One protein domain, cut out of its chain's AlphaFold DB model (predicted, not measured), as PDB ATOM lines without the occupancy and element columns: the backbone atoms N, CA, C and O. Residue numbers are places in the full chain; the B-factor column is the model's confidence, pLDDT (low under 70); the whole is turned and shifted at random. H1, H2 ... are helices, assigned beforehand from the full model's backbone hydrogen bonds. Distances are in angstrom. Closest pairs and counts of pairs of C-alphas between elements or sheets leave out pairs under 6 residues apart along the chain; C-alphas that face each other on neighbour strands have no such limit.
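This is residues 289 to 353 of the 641 residues of an uncharacterized protein of Trifolium medium (UniProt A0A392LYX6). A long looping stretch, residues 289 to 313, leads into the short helix H1, after which H2 and H3 meet at a corner as an open L. The printed part has 65 residues with three named helices, H1, H2 and H3 in that order, and no named strand; the class is all helix. It is loose, with a radius of gyration of the C-alphas of 14.1 A, and spans 42 by 30 by 18 A.

H1 is residues 314 to 318, with C-alpha 314 at (47.726, 30.233, -4.212). H2 is residues 323 to 334, 16.4 A long. H3 is residues 336 to 353, 26.2 A long, with C-alpha 353 at (40.671, 54.429, 8.455).

H1 and H2 only just touch, with 3 pairs of C-alphas within 8 A; the closest are those of Leu 317 and Phe 329, 6.8 A apart. H2 touches H1 with residues 326 to 329 alone. H2 and H3 only just touch, with 3 such pairs, and only at the corner; their closest C-alphas, Thr 332 and Ala 338, are 5.4 A apart. Their lines are about perpendicular, at 85 degrees. H1 and H3 are apart. In H1, H2 and H3 every O i to N i+4 pair is within hydrogen-bond range.

The C-alphas farthest apart, those of Glu 301 and Thr 322, are 43.8 A apart. The printed part has no cut, and both links between helices are tight. The mean pLDDT of the printed part is 72.9; residues 336 to 353 are among those under 70.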
ATOM      1  N   LEU A 289      36.975  42.779 -11.238       72.19
ATOM      2  CA  LEU A 289      36.613  44.135 -11.637       72.19
ATOM      3  C   LEU A 289      37.749  45.073 -11.225       72.19
ATOM      4  O   LEU A 289      38.099  45.121 -10.045       72.19
ATOM      5  N   LEU A 290      38.330  45.791 -12.184       64.94
ATOM      6  CA  LEU A 290      39.396  46.737 -11.895       64.94
ATOM      7  C   LEU A 290      38.808  48.021 -11.304       64.94
ATOM      8  O   LEU A 290      37.822  48.559 -11.810       64.94
ATOM      9  N   SER A 291      39.448  48.511 -10.250       74.31
ATOM     10  CA  SER A 291      39.123  49.777  -9.603       74.31
ATOM     11  C   SER A 291      40.376  50.636  -9.476       74.31
ATOM     12  O   SER A 291      41.486  50.105  -9.400       74.31
ATOM     13  N   ASP A 292      40.202  51.954  -9.465       68.38
ATOM     14  CA  ASP A 292      41.284  52.901  -9.217       68.38
ATOM     15  C   ASP A 292      41.739  52.878  -7.743       68.38
ATOM     16  O   ASP A 292      41.227  52.127  -6.904       68.38
ATOM     17  N   THR A 293      42.721  53.713  -7.399       60.25
ATOM     18  CA  THR A 293      43.236  53.831  -6.024       60.25
ATOM     19  C   THR A 293      42.175  54.255  -5.006       60.25
ATOM     20  O   THR A 293      42.331  53.961  -3.819       60.25
ATOM     21  N   ASN A 294      41.087  54.878  -5.463       61.56
ATOM     22  CA  ASN A 294      39.969  55.351  -4.653       61.56
ATOM     23  C   ASN A 294      38.826  54.319  -4.574       61.56
ATOM     24  O   ASN A 294      37.851  54.526  -3.853       61.56
ATOM     25  N   GLY A 295      38.956  53.177  -5.259       57.22
ATOM     26  CA  GLY A 295      37.962  52.106  -5.273       57.22
ATOM     27  C   GLY A 295      36.835  52.307  -6.289       57.22
ATOM     28  O   GLY A 295      35.881  51.526  -6.284       57.22
ATOM     29  N   GLU A 296      36.933  53.303  -7.171       66.81
ATOM     30  CA  GLU A 296      35.957  53.530  -8.236       66.81
ATOM     31  C   GLU A 296      36.232  52.606  -9.429       66.81
ATOM     32  O   GLU A 296      37.392  52.328  -9.740       66.81
ATOM     33  N   PRO A 297      35.194  52.053 -10.083       70.62
ATOM     34  CA  PRO A 297      35.372  51.092 -11.166       70.62
ATOM     35  C   PRO A 297      36.067  51.748 -12.362       70.62
ATOM     36  O   PRO A 297      35.582  52.742 -12.898       70.62
ATOM     37  N   LEU A 298      37.164  51.152 -12.823       71.12
ATOM     38  CA  LEU A 298      37.812  51.578 -14.056       71.12
ATOM     39  C   LEU A 298      36.929  51.178 -15.237       71.12
ATOM     40  O   LEU A 298      36.530  50.019 -15.353       71.12
ATOM     41  N   LEU A 299      36.608  52.139 -16.101       77.44
ATOM     42  CA  LEU A 299      35.804  51.931 -17.302       77.44
ATOM     43  C   LEU A 299      36.703  52.020 -18.540       77.44
ATOM     44  O   LEU A 299      37.603  52.856 -18.595       77.44
ATOM     45  N   GLY A 300      36.479  51.134 -19.508       75.00
ATOM     46  CA  GLY A 300      37.108  51.196 -20.821       75.00
ATOM     47  C   GLY A 300      36.499  52.294 -21.690       75.00
ATOM     48  O   GLY A 300      35.501  52.919 -21.329       75.00
ATOM     49  N   GLU A 301      37.085  52.505 -22.867       74.44
ATOM     50  CA  GLU A 301      36.598  53.479 -23.859       74.44
ATOM     51  C   GLU A 301      35.157  53.194 -24.328       74.44
ATOM     52  O   GLU A 301      34.453  54.093 -24.776       74.44
ATOM     53  N   ASP A 302      34.691  51.954 -24.173       75.94
ATOM     54  CA  ASP A 302      33.334  51.493 -24.469       75.94
ATOM     55  C   ASP A 302      32.336  51.702 -23.308       75.94
ATOM     56  O   ASP A 302      31.179  51.282 -23.395       75.94
ATOM     57  N   GLY A 303      32.773  52.315 -22.202       69.38
ATOM     58  CA  GLY A 303      31.973  52.520 -20.995       69.38
ATOM     59  C   GLY A 303      31.730  51.249 -20.172       69.38
ATOM     60  O   GLY A 303      30.991  51.295 -19.186       69.38
ATOM     61  N   ARG A 304      32.333  50.105 -20.534       70.75
ATOM     62  CA  ARG A 304      32.244  48.862 -19.754       70.75
ATOM     63  C   ARG A 304      33.330  48.821 -18.687       70.75
ATOM     64  O   ARG A 304      34.412  49.370 -18.860       70.75
ATOM     65  N   ARG A 305      33.062  48.141 -17.567       70.94
ATOM     66  CA  ARG A 305      34.070  47.948 -16.511       70.94
ATOM     67  C   ARG A 305      35.253  47.160 -17.054       70.94
ATOM     68  O   ARG A 305      35.066  46.073 -17.599       70.94
ATOM     69  N   LEU A 306      36.456  47.688 -16.859       70.31
ATOM     70  CA  LEU A 306      37.680  46.961 -17.129       70.31
ATOM     71  C   LEU A 306      37.756  45.767 -16.183       70.31
ATOM     72  O   LEU A 306      37.497  45.873 -14.981       70.31
ATOM     73  N   THR A 307      38.110  44.620 -16.746       72.75
ATOM     74  CA  THR A 307      38.241  43.378 -15.996       72.75
ATOM     75  C   THR A 307      39.591  42.740 -16.267       72.75
ATOM     76  O   THR A 307      40.167  42.941 -17.337       72.75
ATOM     77  N   CYS A 308      40.119  41.986 -15.304       68.19
ATOM     78  CA  CYS A 308      41.292  41.150 -15.534       68.19
ATOM     79  C   CYS A 308      40.979  39.671 -15.260       68.19
ATOM     80  O   CYS A 308      40.190  39.367 -14.357       68.19
ATOM     81  N   PRO A 309      41.567  38.739 -16.041       74.69
ATOM     82  CA  PRO A 309      41.371  37.312 -15.831       74.69
ATOM     83  C   PRO A 309      41.735  36.911 -14.402       74.69
ATOM     84  O   PRO A 309      42.817  37.245 -13.907       74.69
ATOM     85  N   LYS A 310      40.822  36.193 -13.747       84.00
ATOM     86  CA  LYS A 310      41.038  35.651 -12.410       84.00
ATOM     87  C   LYS A 310      41.800  34.331 -12.515       84.00
ATOM     88  O   LYS A 310      41.571  33.541 -13.422       84.00
ATOM     89  N   VAL A 311      42.729  34.123 -11.592       90.94
ATOM     90  CA  VAL A 311      43.512  32.890 -11.450       90.94
ATOM     91  C   VAL A 311      43.362  32.381 -10.020       90.94
ATOM     92  O   VAL A 311      42.855  33.105  -9.159       90.94
ATOM     93  N   ILE A 312      43.779  31.144  -9.762       93.62
ATOM     94  CA  ILE A 312      43.720  30.548  -8.427       93.62
ATOM     95  C   ILE A 312      44.678  31.315  -7.510       93.62
ATOM     96  O   ILE A 312      45.867  31.423  -7.813       93.62
ATOM     97  N   ALA A 313      44.138  31.847  -6.409       92.19
ATOM     98  CA  ALA A 313      44.892  32.569  -5.390       92.19
ATOM     99  C   ALA A 313      45.632  31.577  -4.482       92.19
ATOM    100  O   ALA A 313      45.090  31.116  -3.480       92.19
ATOM    101  N   THR A 314      46.865  31.235  -4.849       94.88
ATOM    102  CA  THR A 314      47.726  30.233  -4.212       94.88
ATOM    103  C   THR A 314      47.877  30.495  -2.721       94.88
ATOM    104  O   THR A 314      47.698  29.584  -1.924       94.88
ATOM    105  N   LYS A 315      48.162  31.735  -2.311       93.69
ATOM    106  CA  LYS A 315      48.349  32.059  -0.889       93.69
ATOM    107  C   LYS A 315      47.083  31.842  -0.058       93.69
ATOM    108  O   LYS A 315      47.171  31.296   1.034       93.69
ATOM    109  N   GLU A 316      45.927  32.259  -0.574       93.06
ATOM    110  CA  GLU A 316      44.637  32.052   0.098       93.06
ATOM    111  C   GLU A 316      44.270  30.561   0.132       93.06
ATOM    112  O   GLU A 316      43.835  30.080   1.169       93.06
ATOM    113  N   LEU A 317      44.514  29.823  -0.957       95.31
ATOM    114  CA  LEU A 317      44.261  28.382  -1.037       95.31
ATOM    115  C   LEU A 317      45.100  27.581  -0.030       95.31
ATOM    116  O   LEU A 317      44.607  26.634   0.577       95.31
ATOM    117  N   LEU A 318      46.381  27.932   0.118       95.00
ATOM    118  CA  LEU A 318      47.293  27.234   1.025       95.00
ATOM    119  C   LEU A 318      47.088  27.609   2.494       95.00
ATOM    120  O   LEU A 318      47.519  26.852   3.351       95.00
ATOM    121  N   ALA A 319      46.425  28.732   2.774       92.94
ATOM    122  CA  ALA A 319      46.026  29.114   4.125       92.94
ATOM    123  C   ALA A 319      44.766  28.379   4.618       92.94
ATOM    124  O   ALA A 319      44.381  28.573   5.763       92.94
ATOM    125  N   CYS A 320      44.098  27.598   3.758       91.56
ATOM    126  CA  CYS A 320      42.955  26.777   4.146       91.56
ATOM    127  C   CYS A 320      43.432  25.426   4.689       91.56
ATOM    128  O   CYS A 320      43.892  24.571   3.913       91.56
ATOM    129  N   ASP A 321      43.254  25.222   5.989       85.38
ATOM    130  CA  ASP A 321      43.695  24.031   6.717       85.38
ATOM    131  C   ASP A 321      42.565  23.007   6.892       85.38
ATOM    132  O   ASP A 321      42.838  21.815   7.042       85.38
ATOM    133  N   THR A 322      41.297  23.433   6.796       87.81
ATOM    134  CA  THR A 322      40.129  22.540   6.903       87.81
ATOM    135  C   THR A 322      39.324  22.417   5.605       87.81
ATOM    136  O   THR A 322      39.405  23.246   4.692       87.81
ATOM    137  N   SER A 323      38.513  21.360   5.518       87.56
ATOM    138  CA  SER A 323      37.613  21.118   4.380       87.56
ATOM    139  C   SER A 323      36.552  22.220   4.239       87.56
ATOM    140  O   SER A 323      36.195  22.629   3.128       87.56
ATOM    141  N   GLU A 324      36.083  22.772   5.360       89.56
ATOM    142  CA  GLU A 324      35.128  23.879   5.390       89.56
ATOM    143  C   GLU A 324      35.757  25.158   4.832       89.56
ATOM    144  O   GLU A 324      35.156  25.819   3.982       89.56
ATOM    145  N   GLU A 325      36.982  25.487   5.249       90.44
ATOM    146  CA  GLU A 325      37.716  26.649   4.739       90.44
ATOM    147  C   GLU A 325      37.984  26.535   3.239       90.44
ATOM    148  O   GLU A 325      37.770  27.500   2.504       90.44
ATOM    149  N   LEU A 326      38.367  25.345   2.764       90.06
ATOM    150  CA  LEU A 326      38.511  25.070   1.335       90.06
ATOM    151  C   LEU A 326      37.184  25.271   0.597       90.06
ATOM    152  O   LEU A 326      37.144  25.931  -0.442       90.06
ATOM    153  N   THR A 327      36.074  24.774   1.142       88.56
ATOM    154  CA  THR A 327      34.738  24.953   0.550       88.56
ATOM    155  C   THR A 327      34.355  26.434   0.464       88.56
ATOM    156  O   THR A 327      33.849  26.906  -0.563       88.56
ATOM    157  N   VAL A 328      34.641  27.212   1.511       89.00
ATOM    158  CA  VAL A 328      34.433  28.668   1.528       89.00
ATOM    159  C   VAL A 328      35.348  29.368   0.522       89.00
ATOM    160  O   VAL A 328      34.893  30.266  -0.194       89.00
ATOM    161  N   PHE A 329      36.609  28.957   0.416       91.25
ATOM    162  CA  PHE A 329      37.547  29.481  -0.571       91.25
ATOM    163  C   PHE A 329      37.016  29.261  -1.987       91.25
ATOM    164  O   PHE A 329      36.810  30.234  -2.714       91.25
ATOM    165  N   TRP A 330      36.703  28.020  -2.364       90.50
ATOM    166  CA  TRP A 330      36.252  27.686  -3.715       90.50
ATOM    167  C   TRP A 330      34.905  28.327  -4.066       90.50
ATOM    168  O   TRP A 330      34.746  28.860  -5.169       90.50
ATOM    169  N   SER A 331      33.954  28.370  -3.127       85.44
ATOM    170  CA  SER A 331      32.677  29.075  -3.321       85.44
ATOM    171  C   SER A 331      32.868  30.587  -3.472       85.44
ATOM    172  O   SER A 331      32.250  31.214  -4.331       85.44
ATOM    173  N   THR A 332      33.782  31.193  -2.711       82.81
ATOM    174  CA  THR A 332      34.153  32.609  -2.868       82.81
ATOM    175  C   THR A 332      34.846  32.863  -4.205       82.81
ATOM    176  O   THR A 332      34.673  33.916  -4.822       82.81
ATOM    177  N   MET A 333      35.652  31.908  -4.658       83.25
ATOM    178  CA  MET A 333      36.442  32.029  -5.874       83.25
ATOM    179  C   MET A 333      35.555  31.959  -7.125       83.25
ATOM    180  O   MET A 333      35.726  32.780  -8.030       83.25
ATOM    181  N   THR A 334      34.549  31.080  -7.108       82.75
ATOM    182  CA  THR A 334      33.549  30.883  -8.174       82.75
ATOM    183  C   THR A 334      32.370  31.866  -8.110       82.75
ATOM    184  O   THR A 334      31.741  32.141  -9.130       82.75
ATOM    185  N   SER A 335      32.085  32.470  -6.949       71.62
ATOM    186  CA  SER A 335      30.992  33.438  -6.783       71.62
ATOM    187  C   SER A 335      31.405  34.883  -7.092       71.62
ATOM    188  O   SER A 335      32.129  35.536  -6.333       71.62
ATOM    189  N   GLY A 336      30.846  35.454  -8.166       57.03
ATOM    190  CA  GLY A 336      31.032  36.871  -8.511       57.03
ATOM    191  C   GLY A 336      30.493  37.851  -7.450       57.03
ATOM    192  O   GLY A 336      31.027  38.950  -7.286       57.03
ATOM    193  N   SER A 337      29.480  37.455  -6.669       45.47
ATOM    194  CA  SER A 337      28.883  38.300  -5.620       45.47
ATOM    195  C   SER A 337      29.710  38.331  -4.329       45.47
ATOM    196  O   SER A 337      29.709  39.339  -3.617       45.47
ATOM    197  N   ALA A 338      30.456  37.262  -4.030       49.34
ATOM    198  CA  ALA A 338      31.397  37.217  -2.912       49.34
ATOM    199  C   ALA A 338      32.627  38.106  -3.176       49.34
ATOM    200  O   ALA A 338      33.055  38.847  -2.288       49.34
ATOM    201  N   ALA A 339      33.122  38.126  -4.419       50.62
ATOM    202  CA  ALA A 339      34.179  39.043  -4.851       50.62
ATOM    203  C   ALA A 339      33.763  40.522  -4.708       50.62
ATOM    204  O   ALA A 339      34.525  41.334  -4.180       50.62
ATOM    205  N   LEU A 340      32.521  40.865  -5.081       48.94
ATOM    206  CA  LEU A 340      31.973  42.219  -4.915       48.94
ATOM    207  C   LEU A 340      31.836  42.623  -3.434       48.94
ATOM    208  O   LEU A 340      32.075  43.780  -3.088       48.94
ATOM    209  N   ARG A 341      31.490  41.681  -2.545       54.31
ATOM    210  CA  ARG A 341      31.439  41.913  -1.090       54.31
ATOM    211  C   ARG A 341      32.825  42.132  -0.482       54.31
ATOM    212  O   ARG A 341      32.971  43.082   0.282       54.31
ATOM    213  N   LYS A 342      33.845  41.341  -0.852       56.34
ATOM    214  CA  LYS A 342      35.243  41.570  -0.424       56.34
ATOM    215  C   LYS A 342      35.752  42.945  -0.888       56.34
ATOM    216  O   LYS A 342      36.331  43.676  -0.088       56.34
ATOM    217  N   ALA A 343      35.468  43.339  -2.134       52.47
ATOM    218  CA  ALA A 343      35.832  44.662  -2.656       52.47
ATOM    219  C   ALA A 343      35.153  45.810  -1.880       52.47
ATOM    220  O   ALA A 343      35.811  46.779  -1.504       52.47
ATOM    221  N   ARG A 344      33.855  45.677  -1.566       50.62
ATOM    222  CA  ARG A 344      33.115  46.652  -0.742       50.62
ATOM    223  C   ARG A 344      33.616  46.705   0.703       50.62
ATOM    224  O   ARG A 344      33.786  47.790   1.239       50.62
ATOM    225  N   ALA A 345      33.914  45.563   1.319       54.09
ATOM    226  CA  ALA A 345      34.460  45.513   2.676       54.09
ATOM    227  C   ALA A 345      35.858  46.155   2.762       54.09
ATOM    228  O   ALA A 345      36.152  46.861   3.724       54.09
ATOM    229  N   ALA A 346      36.701  45.973   1.738       54.47
ATOM    230  CA  ALA A 346      38.000  46.636   1.644       54.47
ATOM    231  C   ALA A 346      37.873  48.163   1.466       54.47
ATOM    232  O   ALA A 346      38.638  48.903   2.086       54.47
ATOM    233  N   LYS A 347      36.885  48.634   0.683       56.72
ATOM    234  CA  LYS A 347      36.540  50.065   0.560       56.72
ATOM    235  C   LYS A 347      36.076  50.638   1.904       56.72
ATOM    236  O   LYS A 347      36.680  51.587   2.389       56.72
ATOM    237  N   ASN A 348      35.131  49.977   2.573       55.84
ATOM    238  CA  ASN A 348      34.623  50.406   3.879       55.84
ATOM    239  C   ASN A 348      35.724  50.439   4.956       55.84
ATOM    240  O   ASN A 348      35.743  51.339   5.790       55.84
ATOM    241  N   LYS A 349      36.679  49.495   4.932       61.28
ATOM    242  CA  LYS A 349      37.823  49.482   5.861       61.28
ATOM    243  C   LYS A 349      38.797  50.643   5.602       61.28
ATOM    244  O   LYS A 349      39.321  51.204   6.560       61.28
ATOM    245  N   ARG A 350      39.009  51.029   4.334       56.97
ATOM    246  CA  ARG A 350      39.814  52.210   3.954       56.97
ATOM    247  C   ARG A 350      39.123  53.520   4.333       56.97
ATOM    248  O   ARG A 350      39.766  54.407   4.891       56.97
ATOM    249  N   GLU A 351      37.816  53.614   4.109       52.41
ATOM    250  CA  GLU A 351      37.008  54.778   4.486       52.41
ATOM    251  C   GLU A 351      36.964  54.958   6.011       52.41
ATOM    252  O   GLU A 351      37.222  56.058   6.500       52.41
ATOM    253  N   ALA A 352      36.787  53.873   6.772       53.38
ATOM    254  CA  ALA A 352      36.855  53.894   8.235       53.38
ATOM    255  C   ALA A 352      38.233  54.336   8.763       53.38
ATOM    256  O   ALA A 352      38.303  55.084   9.736       53.38
ATOM    257  N   SER A 353      39.329  53.941   8.101       50.72
ATOM    258  CA  SER A 353      40.671  54.429   8.455       50.72
ATOM    259  C   SER A 353      40.913  55.898   8.083       50.72
ATOM    260  O   SER A 353      41.675  56.566   8.772       50.72
TER     261      SER A 353